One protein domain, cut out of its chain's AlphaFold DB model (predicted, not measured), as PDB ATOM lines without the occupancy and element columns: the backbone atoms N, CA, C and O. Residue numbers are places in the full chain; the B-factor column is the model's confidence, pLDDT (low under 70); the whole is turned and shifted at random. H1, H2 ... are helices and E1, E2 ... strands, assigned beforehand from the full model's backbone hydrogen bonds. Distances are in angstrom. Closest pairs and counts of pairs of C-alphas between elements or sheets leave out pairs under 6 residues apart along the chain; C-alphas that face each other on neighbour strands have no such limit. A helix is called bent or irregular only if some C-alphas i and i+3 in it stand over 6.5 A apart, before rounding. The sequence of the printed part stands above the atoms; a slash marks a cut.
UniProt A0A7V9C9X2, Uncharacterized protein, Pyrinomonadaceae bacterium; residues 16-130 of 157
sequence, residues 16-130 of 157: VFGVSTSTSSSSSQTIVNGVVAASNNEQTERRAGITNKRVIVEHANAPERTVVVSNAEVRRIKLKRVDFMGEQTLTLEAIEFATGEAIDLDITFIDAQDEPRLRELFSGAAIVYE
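AT A GLANCE: This is residues 16 to 130 of the 157 residues of an uncharacterized protein of Pyrinomonadaceae bacterium (UniProt A0A7V9C9X2). Two four-stranded sheets, E1 to E4 and E7 E6 E5 E8, make a small sandwich, only partly face to face and with their strands crossed, and the one helix, H1, packs beside that overlap. The long hairpin E1 and E2 runs far past E3 and E4, and its far part, residues 24 to 42, sticks out as a thin arm that makes the longest axis. The printed part has 115 residues, with strands E1 to E7, then H1, then E8; the first sheet is antiparallel, the second mixed, and the class is mostly strand. The whole is loose, with a radius of gyration of the C-alphas of 17.8 A, and elongated, spanning 60 by 36 by 21 A.

IN THESE COORDINATES: E1, residues 16 to 32, begins at C-alpha 16 (-32.991, -10.117, 201.275) and is 50.2 A long. E2, residues 35 to 51, is 49.8 A long. E3 holds residues 54 to 59 and E4 residues 67 to 70. In the second sheet, E5, residues 74 to 84, is 27.5 A long and E6, residues 87 to 97, is 30.6 A. E7, residues 102 to 111, is 23.2 A long and bends by 66 degrees at residue 108. H1 is residues 112 to 121, irregular, with C-alphas 113 and 116 7.1 A apart. E8, residues 126 to 129, ends at C-alpha 129 (-42.135, -28.278, 199.245).

HOW THE PARTS SIT: E1 E2 E3 E4 form a meander, each strand the antiparallel neighbour of the one before, with N 22 and O 46 at 2.8 A, N 49 and O 56 at 2.9 A, and N 55 and O 69 at 2.8 A. E5 E6 E7 form another, with N 82 and O 89 at 2.9 A and N 103 and O 95 at 2.8 A. E8 is parallel to E5 at 29 degrees, with N 77 and O 126 at 2.9 A. This second sheet is strongly twisted. In the sandwich, two sheets face to face, the facing parts are 9.6 A centre to centre, with strands at 84 degrees. The closest C-alphas of E1 and E7 are those of Ser 20 and Ile 107, 5.2 A. E7, H1 and E8 are a split strand-helix-strand unit, two strands running the same way with E6 and E5 between them, its crossover right-handed. H1 is on one face of the second sheet, as two layers; its closest C-alphas to E6 are those of Ala 112 and Thr 89, 5.2 A. H1 is also on the first sheet, and E1 and H1 are near each other, with 6 pairs of C-alphas within 10 A. In H1, 4 of 6 O i to N i+4 pairs are within hydrogen-bond range. E4 and E8 are apart.

THE WHOLE: The two C-alphas farthest apart, those of Asn 33 and Pro 116, are 60.3 A from each other. The printed part has no cut; the link E3 to E4 is short, the others are tight. The mean pLDDT of the printed part is 85.2, and residues 24 to 42 are under 70.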
ATOM      1  N   VAL A  16     -32.704  -9.272 200.112       90.38
ATOM      2  CA  VAL A  16     -32.991 -10.117 201.275       90.38
ATOM      3  C   VAL A  16     -32.459 -11.527 201.073       90.38
ATOM      4  O   VAL A  16     -31.839 -12.071 201.982       90.38
ATOM      5  N   PHE A  17     -32.654 -12.088 199.880       87.12
ATOM      6  CA  PHE A  17     -32.036 -13.347 199.479       87.12
ATOM      7  C   PHE A  17     -31.213 -13.105 198.221       87.12
ATOM      8  O   PHE A  17     -31.667 -12.411 197.306       87.12
ATOM      9  N   GLY A  18     -29.979 -13.618 198.244       74.44
ATOM     10  CA  GLY A  18     -28.918 -13.281 197.299       74.44
ATOM     11  C   GLY A  18     -29.284 -13.495 195.831       74.44
ATOM     12  O   GLY A  18     -30.262 -14.158 195.492       74.44
ATOM     13  N   VAL A  19     -28.466 -12.918 194.951       77.50
ATOM     14  CA  VAL A  19     -28.669 -13.009 193.503       77.50
ATOM     15  C   VAL A  19     -28.093 -14.326 192.989       77.50
ATOM     16  O   VAL A  19     -26.874 -14.494 192.922       77.50
ATOM     17  N   SER A  20     -28.963 -15.253 192.599       79.44
ATOM     18  CA  SER A  20     -28.568 -16.428 191.827       79.44
ATOM     19  C   SER A  20     -28.202 -15.990 190.416       79.44
ATOM     20  O   SER A  20     -28.961 -15.269 189.766       79.44
ATOM     21  N   THR A  21     -27.017 -16.379 189.948       78.88
ATOM     22  CA  THR A  21     -26.565 -16.102 188.582       78.88
ATOM     23  C   THR A  21     -26.373 -17.418 187.851       78.88
ATOM     24  O   THR A  21     -25.517 -18.221 188.221       78.88
ATOM     25  N   SER A  22     -27.141 -17.631 186.789       73.75
ATOM     26  CA  SER A  22     -27.015 -18.798 185.922       73.75
ATOM     27  C   SER A  22     -26.473 -18.357 184.573       73.75
ATOM     28  O   SER A  22     -27.007 -17.443 183.950       73.75
ATOM     29  N   THR A  23     -25.409 -19.009 184.114       76.25
ATOM     30  CA  THR A  23     -24.875 -18.819 182.763       76.25
ATOM     31  C   THR A  23     -25.079 -20.106 181.984       76.25
ATOM     32  O   THR A  23     -24.637 -21.164 182.425       76.25
ATOM     33  N   SER A  24     -25.731 -20.027 180.830       68.62
ATOM     34  CA  SER A  24     -25.804 -21.130 179.879       68.62
ATOM     35  C   SER A  24     -25.088 -20.743 178.593       68.62
ATOM     36  O   SER A  24     -25.060 -19.577 178.207       68.62
ATOM     37  N   SER A  25     -24.474 -21.720 177.940       67.12
ATOM     38  CA  SER A  25     -23.792 -21.538 176.664       67.12
ATOM     39  C   SER A  25     -24.296 -22.594 175.696       67.12
ATOM     40  O   SER A  25     -24.102 -23.788 175.937       67.12
ATOM     41  N   SER A  26     -24.950 -22.171 174.618       64.31
ATOM     42  CA  SER A  26     -25.350 -23.060 173.532       64.31
ATOM     43  C   SER A  26     -24.428 -22.860 172.338       64.31
ATOM     44  O   SER A  26     -24.366 -21.772 171.765       64.31
ATOM     45  N   SER A  27     -23.736 -23.926 171.942       58.56
ATOM     46  CA  SER A  27     -22.986 -23.969 170.691       58.56
ATOM     47  C   SER A  27     -23.843 -24.604 169.602       58.56
ATOM     48  O   SER A  27     -24.171 -25.789 169.692       58.56
ATOM     49  N   SER A  28     -24.166 -23.844 168.560       58.34
ATOM     50  CA  SER A  28     -24.798 -24.389 167.354       58.34
ATOM     51  C   SER A  28     -23.785 -24.411 166.215       58.34
ATOM     52  O   SER A  28     -23.193 -23.381 165.887       58.34
ATOM     53  N   GLN A  29     -23.581 -25.586 165.617       57.53
ATOM     54  CA  GLN A  29     -22.753 -25.744 164.423       57.53
ATOM     55  C   GLN A  29     -23.643 -25.766 163.184       57.53
ATOM     56  O   GLN A  29     -24.518 -26.623 163.053       57.53
ATOM     57  N   THR A  30     -23.406 -24.849 162.250       59.38
ATOM     58  CA  THR A  30     -24.042 -24.904 160.929       59.38
ATOM     59  C   THR A  30     -23.113 -25.624 159.955       59.38
ATOM     60  O   THR A  30     -22.007 -25.154 159.678       59.38
ATOM     61  N   ILE A  31     -23.556 -26.770 159.428       60.62
ATOM     62  CA  ILE A  31     -22.857 -27.503 158.363       60.62
ATOM     63  C   ILE A  31     -23.452 -27.072 157.021       60.62
ATOM     64  O   ILE A  31     -24.638 -27.288 156.775       60.62
ATOM     65  N   VAL A  32     -22.631 -26.495 156.142       60.97
ATOM     66  CA  VAL A  32     -23.017 -26.154 154.763       60.97
ATOM     67  C   VAL A  32     -22.123 -26.954 153.821       60.97
ATOM     68  O   VAL A  32     -20.903 -26.820 153.859       60.97
ATOM     69  N   ASN A  33     -22.715 -27.830 153.004       68.00
ATOM     70  CA  ASN A  33     -21.994 -28.714 152.074       68.00
ATOM     71  C   ASN A  33     -20.836 -29.517 152.712       68.00
ATOM     72  O   ASN A  33     -19.765 -29.646 152.127       68.00
ATOM     73  N   GLY A  34     -21.036 -30.062 153.917       65.19
ATOM     74  CA  GLY A  34     -20.041 -30.912 154.592       65.19
ATOM     75  C   GLY A  34     -18.871 -30.163 155.240       65.19
ATOM     76  O   GLY A  34     -17.990 -30.799 155.811       65.19
ATOM     77  N   VAL A  35     -18.876 -28.828 155.200       59.56
ATOM     78  CA  VAL A  35     -17.907 -27.972 155.891       59.56
ATOM     79  C   VAL A  35     -18.606 -27.289 157.069       59.56
ATOM     80  O   VAL A  35     -19.712 -26.758 156.923       59.56
ATOM     81  N   VAL A  36     -17.981 -27.313 158.250       65.81
ATOM     82  CA  VAL A  36     -18.452 -26.565 159.428       65.81
ATOM     83  C   VAL A  36     -18.212 -25.079 159.155       65.81
ATOM     84  O   VAL A  36     -17.066 -24.639 159.109       65.81
ATOM     85  N   ALA A  37     -19.284 -24.327 158.905       60.00
ATOM     86  CA  ALA A  37     -19.200 -22.962 158.382       60.00
ATOM     87  C   ALA A  37     -19.209 -21.885 159.479       60.00
ATOM     88  O   ALA A  37     -18.659 -20.806 159.275       60.00
ATOM     89  N   ALA A  38     -19.795 -22.166 160.645       58.00
ATOM     90  CA  ALA A  38     -19.756 -21.283 161.808       58.00
ATOM     91  C   ALA A  38     -20.135 -22.052 163.081       58.00
ATOM     92  O   ALA A  38     -21.015 -22.917 163.056       58.00
ATOM     93  N   SER A  39     -19.477 -21.707 164.189       56.91
ATOM     94  CA  SER A  39     -19.907 -22.056 165.541       56.91
ATOM     95  C   SER A  39     -20.363 -20.771 166.213       56.91
ATOM     96  O   SER A  39     -19.527 -19.956 166.601       56.91
ATOM     97  N   ASN A  40     -21.672 -20.592 166.359       58.25
ATOM     98  CA  ASN A  40     -22.200 -19.515 167.188       58.25
ATOM     99  C   ASN A  40     -22.250 -20.029 168.625       58.25
ATOM    100  O   ASN A  40     -22.919 -21.028 168.899       58.25
ATOM    101  N   ASN A  41     -21.489 -19.388 169.510       60.66
ATOM    102  CA  ASN A  41     -21.568 -19.627 170.943       60.66
ATOM    103  C   ASN A  41     -22.435 -18.520 171.543       60.66
ATOM    104  O   ASN A  41     -21.967 -17.397 171.725       60.66
ATOM    105  N   GLU A  42     -23.705 -18.821 171.788       66.00
ATOM    106  CA  GLU A  42     -24.589 -17.908 172.507       66.00
ATOM    107  C   GLU A  42     -24.458 -18.203 173.994       66.00
ATOM    108  O   GLU A  42     -24.892 -19.247 174.479       66.00
ATOM    109  N   GLN A  43     -23.816 -17.285 174.710       72.75
ATOM    110  CA  GLN A  43     -23.850 -17.270 176.162       72.75
ATOM    111  C   GLN A  43     -25.096 -16.491 176.581       72.75
ATOM    112  O   GLN A  43     -25.307 -15.377 176.110       72.75
ATOM    113  N   THR A  44     -25.922 -17.044 177.460       79.00
ATOM    114  CA  THR A  44     -26.992 -16.306 178.130       79.00
ATOM    115  C   THR A  44     -26.703 -16.289 179.619       79.00
ATOM    116  O   THR A  44     -26.382 -17.316 180.211       79.00
ATOM    117  N   GLU A  45     -26.762 -15.107 180.217       85.94
ATOM    118  CA  GLU A  45     -26.633 -14.932 181.658       85.94
ATOM    119  C   GLU A  45     -27.976 -14.458 182.207       85.94
ATOM    120  O   GLU A  45     -28.635 -13.588 181.630       85.94
ATOM    121  N   ARG A  46     -28.385 -15.064 183.315       88.94
ATOM    122  CA  ARG A  46     -29.634 -14.802 184.011       88.94
ATOM    123  C   ARG A  46     -29.329 -14.526 185.477       88.94
ATOM    124  O   ARG A  46     -28.565 -15.272 186.083       88.94
ATOM    125  N   ARG A  47     -29.927 -13.479 186.037       90.94
ATOM    126  CA  ARG A  47     -29.758 -13.069 187.437       90.94
ATOM    127  C   ARG A  47     -31.113 -13.028 188.115       90.94
ATOM    128  O   ARG A  47     -31.992 -12.334 187.628       90.94
ATOM    129  N   ALA A  48     -31.293 -13.741 189.216       91.50
ATOM    130  CA  ALA A  48     -32.540 -13.765 189.970       91.50
ATOM    131  C   ALA A  48     -32.268 -13.439 191.436       91.50
ATOM    132  O   ALA A  48     -31.381 -14.035 192.032       91.50
ATOM    133  N   GLY A  49     -33.023 -12.521 192.034       92.31
ATOM    134  CA  GLY A  49     -32.875 -12.197 193.451       92.31
ATOM    135  C   GLY A  49     -34.156 -11.653 194.064       92.31
ATOM    136  O   GLY A  49     -35.081 -11.236 193.361       92.31
ATOM    137  N   ILE A  50     -34.204 -11.673 195.395       93.50
ATOM    138  CA  ILE A  50     -35.369 -11.234 196.167       93.50
ATOM    139  C   ILE A  50     -34.980 -10.053 197.024       93.50
ATOM    140  O   ILE A  50     -34.024 -10.118 197.797       93.50
ATOM    141  N   THR A  51     -35.777  -9.001 196.938       95.06
ATOM    142  CA  THR A  51     -35.663  -7.834 197.800       95.06
ATOM    143  C   THR A  51     -36.763  -7.825 198.854       95.06
ATOM    144  O   THR A  51     -37.719  -8.605 198.821       95.06
ATOM    145  N   ASN A  52     -36.668  -6.886 199.790       94.88
ATOM    146  CA  ASN A  52     -37.728  -6.610 200.757       94.88
ATOM    147  C   ASN A  52     -39.032  -6.088 200.114       94.88
ATOM    148  O   ASN A  52     -40.018  -5.911 200.825       94.88
ATOM    149  N   LYS A  53     -39.062  -5.838 198.795       94.56
ATOM    150  CA  LYS A  53     -40.234  -5.305 198.078       94.56
ATOM    151  C   LYS A  53     -40.700  -6.184 196.916       94.56
ATOM    152  O   LYS A  53     -41.902  -6.257 196.659       94.56
ATOM    153  N   ARG A  54     -39.776  -6.803 196.184       94.75
ATOM    154  CA  ARG A  54     -40.061  -7.464 194.906       94.75
ATOM    155  C   ARG A  54     -39.040  -8.547 194.581       94.75
ATOM    156  O   ARG A  54     -37.924  -8.566 195.094       94.75
ATOM    157  N   VAL A  55     -39.426  -9.412 193.658       93.88
ATOM    158  CA  VAL A  55     -38.547 -10.359 192.987       93.88
ATOM    159  C   VAL A  55     -38.109  -9.758 191.660       93.88
ATOM    160  O   VAL A  55     -38.922  -9.174 190.937       93.88
ATOM    161  N   ILE A  56     -36.823  -9.886 191.352       93.94
ATOM    162  CA  ILE A  56     -36.215  -9.371 190.126       93.94
ATOM    163  C   ILE A  56     -35.521 -10.535 189.423       93.94
ATOM    164  O   ILE A  56     -34.702 -11.227 190.029       93.94
ATOM    165  N   VAL A  57     -35.842 -10.735 188.146       92.75
ATOM    166  CA  VAL A  57     -35.182 -11.694 187.258       92.75
ATOM    167  C   VAL A  57     -34.730 -10.973 185.998       92.75
ATOM    168  O   VAL A  57     -35.553 -10.558 185.190       92.75
ATOM    169  N   GLU A  58     -33.425 -10.842 185.811       92.31
ATOM    170  CA  GLU A  58     -32.815 -10.190 184.657       92.31
ATOM    171  C   GLU A  58     -32.163 -11.186 183.714       92.31
ATOM    172  O   GLU A  58     -31.646 -12.228 184.124       92.31
ATOM    173  N   HIS A  59     -32.110 -10.800 182.445       88.81
ATOM    174  CA  HIS A  59     -31.388 -11.514 181.406       88.81
ATOM    175  C   HIS A  59     -30.352 -10.572 180.790       88.81
ATOM    176  O   HIS A  59     -30.713  -9.586 180.151       88.81
ATOM    177  N   ALA A  60     -29.064 -10.883 180.960       83.94
ATOM    178  CA  ALA A  60     -27.958 -10.019 180.538       83.94
ATOM    179  C   ALA A  60     -28.021  -9.678 179.040       83.94
ATOM    180  O   ALA A  60     -27.768  -8.540 178.649       83.94
ATOM    181  N   ASN A  61     -28.410 -10.662 178.222       83.00
ATOM    182  CA  ASN A  61     -28.435 -10.577 176.759       83.00
ATOM    183  C   ASN A  61     -29.852 -10.410 176.178       83.00
ATOM    184  O   ASN A  61     -30.022 -10.506 174.968       83.00
ATOM    185  N   ALA A  62     -30.861 -10.196 177.031       84.62
ATOM    186  CA  ALA A  62     -32.256  -9.984 176.634       84.62
ATOM    187  C   ALA A  62     -32.984  -9.120 177.687       84.62
ATOM    188  O   ALA A  62     -33.888  -9.611 178.371       84.62
ATOM    189  N   PRO A  63     -32.564  -7.857 177.900       85.38
ATOM    190  CA  PRO A  63     -33.084  -7.009 178.974       85.38
ATOM    191  C   PRO A  63     -34.601  -6.786 178.889       85.38
ATOM    192  O   PRO A  63     -35.248  -6.608 179.918       85.38
ATOM    193  N   GLU A  64     -35.194  -6.863 177.697       86.50
ATOM    194  CA  GLU A  64     -36.641  -6.818 177.465       86.50
ATOM    195  C   GLU A  64     -37.409  -7.998 178.081       86.50
ATOM    196  O   GLU A  64     -38.623  -7.916 178.250       86.50
ATOM    197  N   ARG A  65     -36.713  -9.084 178.439       86.75
ATOM    198  CA  ARG A  65     -37.265 -10.245 179.152       86.75
ATOM    199  C   ARG A  65     -37.147 -10.124 180.669       86.75
ATOM    200  O   ARG A  65     -37.464 -11.081 181.370       86.75
ATOM    201  N   THR A  66     -36.654  -8.998 181.179       90.56
ATOM    202  CA  THR A  66     -36.540  -8.765 182.621       90.56
ATOM    203  C   THR A  66     -37.919  -8.785 183.265       90.56
ATOM    204  O   THR A  66     -38.832  -8.085 182.827       90.56
ATOM    205  N   VAL A  67     -38.054  -9.566 184.331       91.19
ATOM    206  CA  VAL A  67     -39.291  -9.690 185.092       91.19
ATOM    207  C   VAL A  67     -39.102  -9.085 186.473       91.19
ATOM    208  O   VAL A  67     -38.136  -9.372 187.178       91.19
ATOM    209  N   VAL A  68     -40.048  -8.235 186.855       93.38
ATOM    210  CA  VAL A  68     -40.061  -7.537 188.135       93.38
ATOM    211  C   VAL A  68     -41.447  -7.696 188.733       93.38
ATOM    212  O   VAL A  68     -42.418  -7.215 188.155       93.38
ATOM    213  N   VAL A  69     -41.543  -8.367 189.879       92.88
ATOM    214  CA  VAL A  69     -42.836  -8.720 190.481       92.88
ATOM    215  C   VAL A  69     -42.858  -8.377 191.956       92.88
ATOM    216  O   VAL A  69     -41.938  -8.716 192.692       92.88
ATOM    217  N   SER A  70     -43.920  -7.711 192.405       94.44
ATOM    218  CA  SER A  70     -44.107  -7.395 193.821       94.44
ATOM    219  C   SER A  70     -44.222  -8.671 194.655       94.44
ATOM    220  O   SER A  70     -44.927  -9.605 194.271       94.44
ATOM    221  N   ASN A  71     -43.613  -8.698 195.844       94.06
ATOM    222  CA  ASN A  71     -43.720  -9.859 196.737       94.06
ATOM    223  C   ASN A  71     -45.188 -10.179 197.093       94.06
ATOM    224  O   ASN A  71     -45.542 -11.338 197.296       94.06
ATOM    225  N   ALA A  72     -46.063  -9.165 197.102       93.69
ATOM    226  CA  ALA A  72     -47.493  -9.313 197.380       93.69
ATOM    227  C   ALA A  72     -48.292 -10.002 196.251       93.69
ATOM    228  O   ALA A  72     -49.416 -10.454 196.479       93.69
ATOM    229  N   GLU A  73     -47.745 -10.065 195.035       93.75
ATOM    230  CA  GLU A  73     -48.391 -10.687 193.870       93.75
ATOM    231  C   GLU A  73     -48.078 -12.182 193.746       93.75
ATOM    232  O   GLU A  73     -48.774 -12.913 193.033       93.75
ATOM    233  N   VAL A  74     -47.068 -12.653 194.481       95.06
ATOM    234  CA  VAL A  74     -46.693 -14.063 194.549       95.06
ATOM    235  C   VAL A  74     -47.771 -14.847 195.295       95.06
ATOM    236  O   VAL A  74     -48.215 -14.474 196.381       95.06
ATOM    237  N   ARG A  75     -48.209 -15.958 194.698       95.62
ATOM    238  CA  ARG A  75     -49.254 -16.838 195.240       95.62
ATOM    239  C   ARG A  75     -48.729 -18.184 195.676       95.62
ATOM    240  O   ARG A  75     -49.305 -18.773 196.589       95.62
ATOM    241  N   ARG A  76     -47.654 -18.676 195.064       95.62
ATOM    242  CA  ARG A  76     -46.971 -19.886 195.520       95.62
ATOM    243  C   ARG A  76     -45.466 -19.709 195.449       95.62
ATOM    244  O   ARG A  76     -44.971 -19.087 194.516       95.62
ATOM    245  N   ILE A  77     -44.758 -20.286 196.412       95.12
ATOM    246  CA  ILE A  77     -43.303 -20.439 196.360       95.12
ATOM    247  C   ILE A  77     -42.955 -21.922 196.468       95.12
ATOM    248  O   ILE A  77     -43.534 -22.640 197.288       95.12
ATOM    249  N   LYS A  78     -42.041 -22.382 195.614       95.19
ATOM    250  CA  LYS A  78     -41.550 -23.761 195.594       95.19
ATOM    251  C   LYS A  78     -40.202 -23.822 196.292       95.19
ATOM    252  O   LYS A  78     -39.231 -23.235 195.819       95.19
ATOM    253  N   LEU A  79     -40.167 -24.509 197.427       94.12
ATOM    254  CA  LEU A  79     -38.961 -24.709 198.217       94.12
ATOM    255  C   LEU A  79     -38.510 -26.159 198.151       94.12
ATOM    256  O   LEU A  79     -39.319 -27.085 198.176       94.12
ATOM    257  N   LYS A  80     -37.202 -26.357 198.199       93.12
ATOM    258  CA  LYS A  80     -36.582 -27.666 198.335       93.12
ATOM    259  C   LYS A  80     -35.633 -27.666 199.511       93.12
ATOM    260  O   LYS A  80     -34.839 -26.745 199.663       93.12
ATOM    261  N   ARG A  81     -35.719 -28.698 200.344       91.62
ATOM    262  CA  ARG A  81     -34.766 -28.929 201.434       91.62
ATOM    263  C   ARG A  81     -33.614 -29.766 200.907       91.62
ATOM    264  O   ARG A  81     -33.849 -30.812 200.306       91.62
ATOM    265  N   VAL A  82     -32.393 -29.303 201.136       89.75
ATOM    266  CA  VAL A  82     -31.167 -29.959 200.686       89.75
ATOM    267  C   VAL A  82     -30.196 -30.031 201.854       89.75
ATOM    268  O   VAL A  82     -29.898 -29.012 202.476       89.75
ATOM    269  N   ASP A  83     -29.680 -31.223 202.131       88.25
ATOM    270  CA  ASP A  83     -28.572 -31.383 203.070       88.25
ATOM    271  C   ASP A  83     -27.263 -31.070 202.340       88.25
ATOM    272  O   ASP A  83     -26.862 -31.778 201.413       88.25
ATOM    273  N   PHE A  84     -26.593 -29.994 202.748       82.38
ATOM    274  CA  PHE A  84     -25.322 -29.564 202.184       82.38
ATOM    275  C   PHE A  84     -24.271 -29.503 203.288       82.38
ATOM    276  O   PHE A  84     -24.428 -28.795 204.275       82.38
ATOM    277  N   MET A  85     -23.203 -30.294 203.150       86.94
ATOM    278  CA  MET A  85     -22.110 -30.382 204.136       86.94
ATOM    279  C   MET A  85     -22.558 -30.698 205.580       86.94
ATOM    280  O   MET A  85     -21.861 -30.368 206.534       86.94
ATOM    281  N   GLY A  86     -23.684 -31.399 205.741       86.44
ATOM    282  CA  GLY A  86     -24.236 -31.765 207.050       86.44
ATOM    283  C   GLY A  86     -25.175 -30.720 207.658       86.44
ATOM    284  O   GLY A  86     -25.679 -30.943 208.757       86.44
ATOM    285  N   GLU A  87     -25.444 -29.625 206.948       88.00
ATOM    286  CA  GLU A  87     -26.408 -28.598 207.337       88.00
ATOM    287  C   GLU A  87     -27.625 -28.618 206.410       88.00
ATOM    288  O   GLU A  87     -27.512 -28.813 205.196       88.00
ATOM    289  N   GLN A  88     -28.810 -28.420 206.991       88.88
ATOM    290  CA  GLN A  88     -30.042 -28.334 206.220       88.88
ATOM    291  C   GLN A  88     -30.175 -26.932 205.625       88.88
ATOM    292  O   GLN A  88     -30.343 -25.944 206.341       88.88
ATOM    293  N   THR A  89     -30.166 -26.874 204.302       92.44
ATOM    294  CA  THR A  89     -30.363 -25.657 203.518       92.44
ATOM    295  C   THR A  89     -31.663 -25.735 202.727       92.44
ATOM    296  O   THR A  89     -32.275 -26.797 202.561       92.44
ATOM    297  N   LEU A  90     -32.104 -24.582 202.251       92.31
ATOM    298  CA  LEU A  90     -33.247 -24.399 201.386       92.31
ATOM    299  C   LEU A  90     -32.775 -23.877 200.031       92.31
ATOM    300  O   LEU A  90     -31.918 -22.996 199.932       92.31
ATOM    301  N   THR A  91     -33.405 -24.398 198.991       93.06
ATOM    302  CA  THR A  91     -33.383 -23.824 197.654       93.06
ATOM    303  C   THR A  91     -34.772 -23.287 197.357       93.06
ATOM    304  O   THR A  91     -35.755 -24.024 197.451       93.06
ATOM    305  N   LEU A  92     -34.859 -22.011 196.997       93.69
ATOM    306  CA  LEU A  92     -36.053 -21.445 196.391       93.69
ATOM    307  C   LEU A  92     -35.967 -21.638 194.881       93.69
ATOM    308  O   LEU A  92     -35.240 -20.928 194.187       93.69
ATOM    309  N   GLU A  93     -36.709 -22.624 194.395       93.12
ATOM    310  CA  GLU A  93     -36.640 -23.068 193.005       93.12
ATOM    311  C   GLU A  93     -37.451 -22.166 192.094       93.12
ATOM    312  O   GLU A  93     -36.954 -21.752 191.058       93.12
ATOM    313  N   ALA A  94     -38.683 -21.832 192.480       93.19
ATOM    314  CA  ALA A  94     -39.571 -21.029 191.652       93.19
ATOM    315  C   ALA A  94     -40.631 -20.304 192.477       93.19
ATOM    316  O   ALA A  94     -40.975 -20.702 193.596       93.19
ATOM    317  N   ILE A  95     -41.215 -19.278 191.872       94.62
ATOM    318  CA  ILE A  95     -42.408 -18.588 192.359       94.62
ATOM    319  C   ILE A  95     -43.509 -18.646 191.308       94.62
ATOM    320  O   ILE A  95     -43.233 -18.737 190.117       94.62
ATOM    321  N   GLU A  96     -44.760 -18.590 191.746       95.19
ATOM    322  CA  GLU A  96     -45.928 -18.562 190.870       95.19
ATOM    323  C   GLU A  96     -46.837 -17.388 191.226       95.19
ATOM    324  O   GLU A  96     -47.094 -17.115 192.406       95.19
ATOM    325  N   PHE A  97     -47.347 -16.716 190.200       89.88
ATOM    326  CA  PHE A  97     -48.200 -15.538 190.329       89.88
ATOM    327  C   PHE A  97     -49.684 -15.885 190.258       89.88
ATOM    328  O   PHE A  97     -50.088 -16.997 189.928       89.88
ATOM    329  N   ALA A  98     -50.529 -14.884 190.513       79.94
ATOM    330  CA  ALA A  98     -51.978 -15.024 190.367       79.94
ATOM    331  C   ALA A  98     -52.423 -15.378 188.935       79.94
ATOM    332  O   ALA A  98     -53.496 -15.947 188.758       79.94
ATOM    333  N   THR A  99     -51.606 -15.064 187.927       84.75
ATOM    334  CA  THR A  99     -51.849 -15.415 186.520       84.75
ATOM    335  C   THR A  99     -51.631 -16.902 186.225       84.75
ATOM    336  O   THR A  99     -51.996 -17.358 185.143       84.75
ATOM    337  N   GLY A 100     -51.051 -17.662 187.162       83.44
ATOM    338  CA  GLY A 100     -50.621 -19.049 186.960       83.44
ATOM    339  C   GLY A 100     -49.271 -19.179 186.248       83.44
ATOM    340  O   GLY A 100     -48.796 -20.291 186.032       83.44
ATOM    341  N   GLU A 101     -48.642 -18.059 185.886       89.44
ATOM    342  CA  GLU A 101     -47.277 -18.041 185.372       89.44
ATOM    343  C   GLU A 101     -46.288 -18.323 186.508       89.44
ATOM    344  O   GLU A 101     -46.413 -17.775 187.609       89.44
ATOM    345  N   ALA A 102     -45.318 -19.193 186.230       92.44
ATOM    346  CA  ALA A 102     -44.253 -19.551 187.150       92.44
ATOM    347  C   ALA A 102     -42.908 -19.055 186.621       92.44
ATOM    348  O   ALA A 102     -42.628 -19.149 185.426       92.44
ATOM    349  N   ILE A 103     -42.079 -18.557 187.530       90.50
ATOM    350  CA  ILE A 103     -40.726 -18.097 187.251       90.50
ATOM    351  C   ILE A 103     -39.772 -18.863 188.146       90.50
ATOM    352  O   ILE A 103     -39.854 -18.773 189.373       90.50
ATOM    353  N   ASP A 104     -38.866 -19.600 187.514       91.06
ATOM    354  CA  ASP A 104     -37.751 -20.248 188.197       91.06
ATOM    355  C   ASP A 104     -36.870 -19.170 188.831       91.06
ATOM    356  O   ASP A 104     -36.836 -18.047 188.353       91.06
ATOM    357  N   LEU A 105     -36.152 -19.450 189.905       90.19
ATOM    358  CA  LEU A 105     -35.274 -18.508 190.608       90.19
ATOM    359  C   LEU A 105     -33.944 -19.160 190.970       90.19
ATOM    360  O   LEU A 105     -32.918 -18.492 190.883       90.19
ATOM    361  N   ASP A 106     -33.967 -20.439 191.346       89.75
ATOM    362  CA  ASP A 106     -32.787 -21.230 191.710       89.75
ATOM    363  C   ASP A 106     -31.884 -20.528 192.737       89.75
ATOM    364  O   ASP A 106     -30.656 -20.510 192.614       89.75
ATOM    365  N   ILE A 107     -32.491 -19.906 193.752       90.44
ATOM    366  CA  ILE A 107     -31.758 -19.268 194.849       90.44
ATOM    367  C   ILE A 107     -31.433 -20.348 195.877       90.44
ATOM    368  O   ILE A 107     -32.316 -20.838 196.581       90.44
ATOM    369  N   THR A 108     -30.166 -20.746 195.927       90.12
ATOM    370  CA  THR A 108     -29.650 -21.830 196.773       90.12
ATOM    371  C   THR A 108     -29.006 -21.299 198.054       90.12
ATOM    372  O   THR A 108     -28.793 -20.096 198.204       90.12
ATOM    373  N   PHE A 109     -28.669 -22.217 198.967       88.12
ATOM    374  CA  PHE A 109     -27.966 -21.922 200.224       88.12
ATOM    375  C   PHE A 109     -28.706 -20.928 201.128       88.12
ATOM    376  O   PHE A 109     -28.084 -20.153 201.848       88.12
ATOM    377  N   ILE A 110     -30.040 -20.941 201.088       90.62
ATOM    378  CA  ILE A 110     -30.850 -20.228 202.073       90.62
ATOM    379  C   ILE A 110     -30.846 -21.079 203.343       90.62
ATOM    380  O   ILE A 110     -31.166 -22.266 203.281       90.62
ATOM    381  N   ASP A 111     -30.505 -20.517 204.497       90.88
ATOM    382  CA  ASP A 111     -30.525 -21.300 205.729       90.88
ATOM    383  C   ASP A 111     -31.958 -21.737 206.061       90.88
ATOM    384  O   ASP A 111     -32.914 -20.969 205.925       90.88
ATOM    385  N   ALA A 112     -32.139 -22.957 206.572       88.88
ATOM    386  CA  ALA A 112     -33.469 -23.423 206.979       88.88
ATOM    387  C   ALA A 112     -34.115 -22.537 208.064       88.88
ATOM    388  O   ALA A 112     -35.341 -22.448 208.147       88.88
ATOM    389  N   GLN A 113     -33.301 -21.844 208.867       91.31
ATOM    390  CA  GLN A 113     -33.764 -20.884 209.875       91.31
ATOM    391  C   GLN A 113     -34.383 -19.610 209.277       91.31
ATOM    392  O   GLN A 113     -35.155 -18.949 209.967       91.31
ATOM    393  N   ASP A 114     -34.100 -19.290 208.009       91.69
ATOM    394  CA  ASP A 114     -34.633 -18.113 207.309       91.69
ATOM    395  C   ASP A 114     -35.990 -18.375 206.635       91.69
ATOM    396  O   ASP A 114     -36.610 -17.469 206.070       91.69
ATOM    397  N   GLU A 115     -36.518 -19.597 206.730       91.38
ATOM    398  CA  GLU A 115     -37.849 -19.941 206.225       91.38
ATOM    399  C   GLU A 115     -38.976 -19.020 206.753       91.38
ATOM    400  O   GLU A 115     -39.833 -18.612 205.963       91.38
ATOM    401  N   PRO A 116     -39.011 -18.619 208.042       94.00
ATOM    402  CA  PRO A 116     -40.004 -17.665 208.533       94.00
ATOM    403  C   PRO A 116     -39.899 -16.297 207.856       94.00
ATOM    404  O   PRO A 116     -40.920 -15.669 207.590       94.00
ATOM    405  N   ARG A 117     -38.683 -15.859 207.512       93.25
ATOM    406  CA  ARG A 117     -38.457 -14.604 206.790       93.25
ATOM    407  C   ARG A 117     -38.961 -14.693 205.349       93.25
ATOM    408  O   ARG A 117     -39.571 -13.745 204.865       93.25
ATOM    409  N   LEU A 118     -38.790 -15.841 204.683       91.94
ATOM    410  CA  LEU A 118     -39.434 -16.115 203.387       91.94
ATOM    411  C   LEU A 118     -40.964 -16.052 203.495       91.94
ATOM    412  O   LEU A 118     -41.613 -15.446 202.644       91.94
ATOM    413  N   ARG A 119     -41.545 -16.639 204.551       93.12
ATOM    414  CA  ARG A 119     -42.996 -16.578 204.814       93.12
ATOM    415  C   ARG A 119     -43.483 -15.151 205.040       93.12
ATOM    416  O   ARG A 119     -44.565 -14.812 204.580       93.12
ATOM    417  N   GLU A 120     -42.709 -14.324 205.734       94.56
ATOM    418  CA  GLU A 120     -43.055 -12.922 205.975       94.56
ATOM    419  C   GLU A 120     -43.002 -12.097 204.683       94.56
ATOM    420  O   GLU A 120     -43.964 -11.395 204.360       94.56
ATOM    421  N   LEU A 121     -41.924 -12.237 203.904       94.06
ATOM    422  CA  LEU A 121     -41.776 -11.557 202.614       94.06
ATOM    423  C   LEU A 121     -42.917 -11.902 201.658       94.06
ATOM    424  O   LEU A 121     -43.478 -11.009 201.028       94.06
ATOM    425  N   PHE A 122     -43.286 -13.181 201.586       94.25
ATOM    426  CA  PHE A 122     -44.366 -13.683 200.740       94.25
ATOM    427  C   PHE A 122     -45.608 -14.041 201.563       94.25
ATOM    428  O   PHE A 122     -46.184 -15.115 201.402       94.25
ATOM    429  N   SER A 123     -46.043 -13.133 202.441       93.31
ATOM    430  CA  SER A 123     -47.162 -13.358 203.377       93.31
ATOM    431  C   SER A 123     -48.477 -13.820 202.731       93.31
ATOM    432  O   SER A 123     -49.282 -14.489 203.376       93.31
ATOM    433  N   GLY A 124     -48.703 -13.485 201.457       90.12
ATOM    434  CA  GLY A 124     -49.875 -13.899 200.681       90.12
ATOM    435  C   GLY A 124     -49.708 -15.191 199.872       90.12
ATOM    436  O   GLY A 124     -50.638 -15.555 199.144       90.12
ATOM    437  N   ALA A 125     -48.552 -15.856 199.955       95.38
ATOM    438  CA  ALA A 125     -48.213 -17.022 199.152       95.38
ATOM    439  C   ALA A 125     -48.304 -18.333 199.947       95.38
ATOM    440  O   ALA A 125     -47.949 -18.413 201.122       95.38
ATOM    441  N   ALA A 126     -48.726 -19.404 199.277       94.62
ATOM    442  CA  ALA A 126     -48.606 -20.755 199.802       94.62
ATOM    443  C   ALA A 126     -47.193 -21.304 199.556       94.62
ATOM    444  O   ALA A 126     -46.662 -21.218 198.449       94.62
ATOM    445  N   ILE A 127     -46.599 -21.921 200.577       93.81
ATOM    446  CA  ILE A 127     -45.324 -22.631 200.438       93.81
ATOM    447  C   ILE A 127     -45.599 -24.074 200.038       93.81
ATOM    448  O   ILE A 127     -46.326 -24.786 200.733       93.81
ATOM    449  N   VAL A 128     -44.986 -24.509 198.942       93.94
ATOM    450  CA  VAL A 128     -45.001 -25.895 198.477       93.94
ATOM    451  C   VAL A 128     -43.585 -26.439 198.576       93.94
ATOM    452  O   VAL A 128     -42.656 -25.827 198.055       93.94
ATOM    453  N   TYR A 129     -43.419 -27.586 199.234       92.00
ATOM    454  CA  TYR A 129     -42.135 -28.278 199.245       92.00
ATOM    455  C   TYR A 129     -42.081 -29.288 198.113       92.00
ATOM    456  O   TYR A 129     -42.996 -30.102 197.969       92.00
ATOM    457  N   GLU A 130     -41.002 -29.262 197.341       84.81
ATOM    458  CA  GLU A 130     -40.704 -30.355 196.431       84.81
ATOM    459  C   GLU A 130     -40.260 -31.559 197.268       84.81
ATOM    460  O   GLU A 130     -39.266 -31.516 197.999       84.81
TER     461      GLU A 130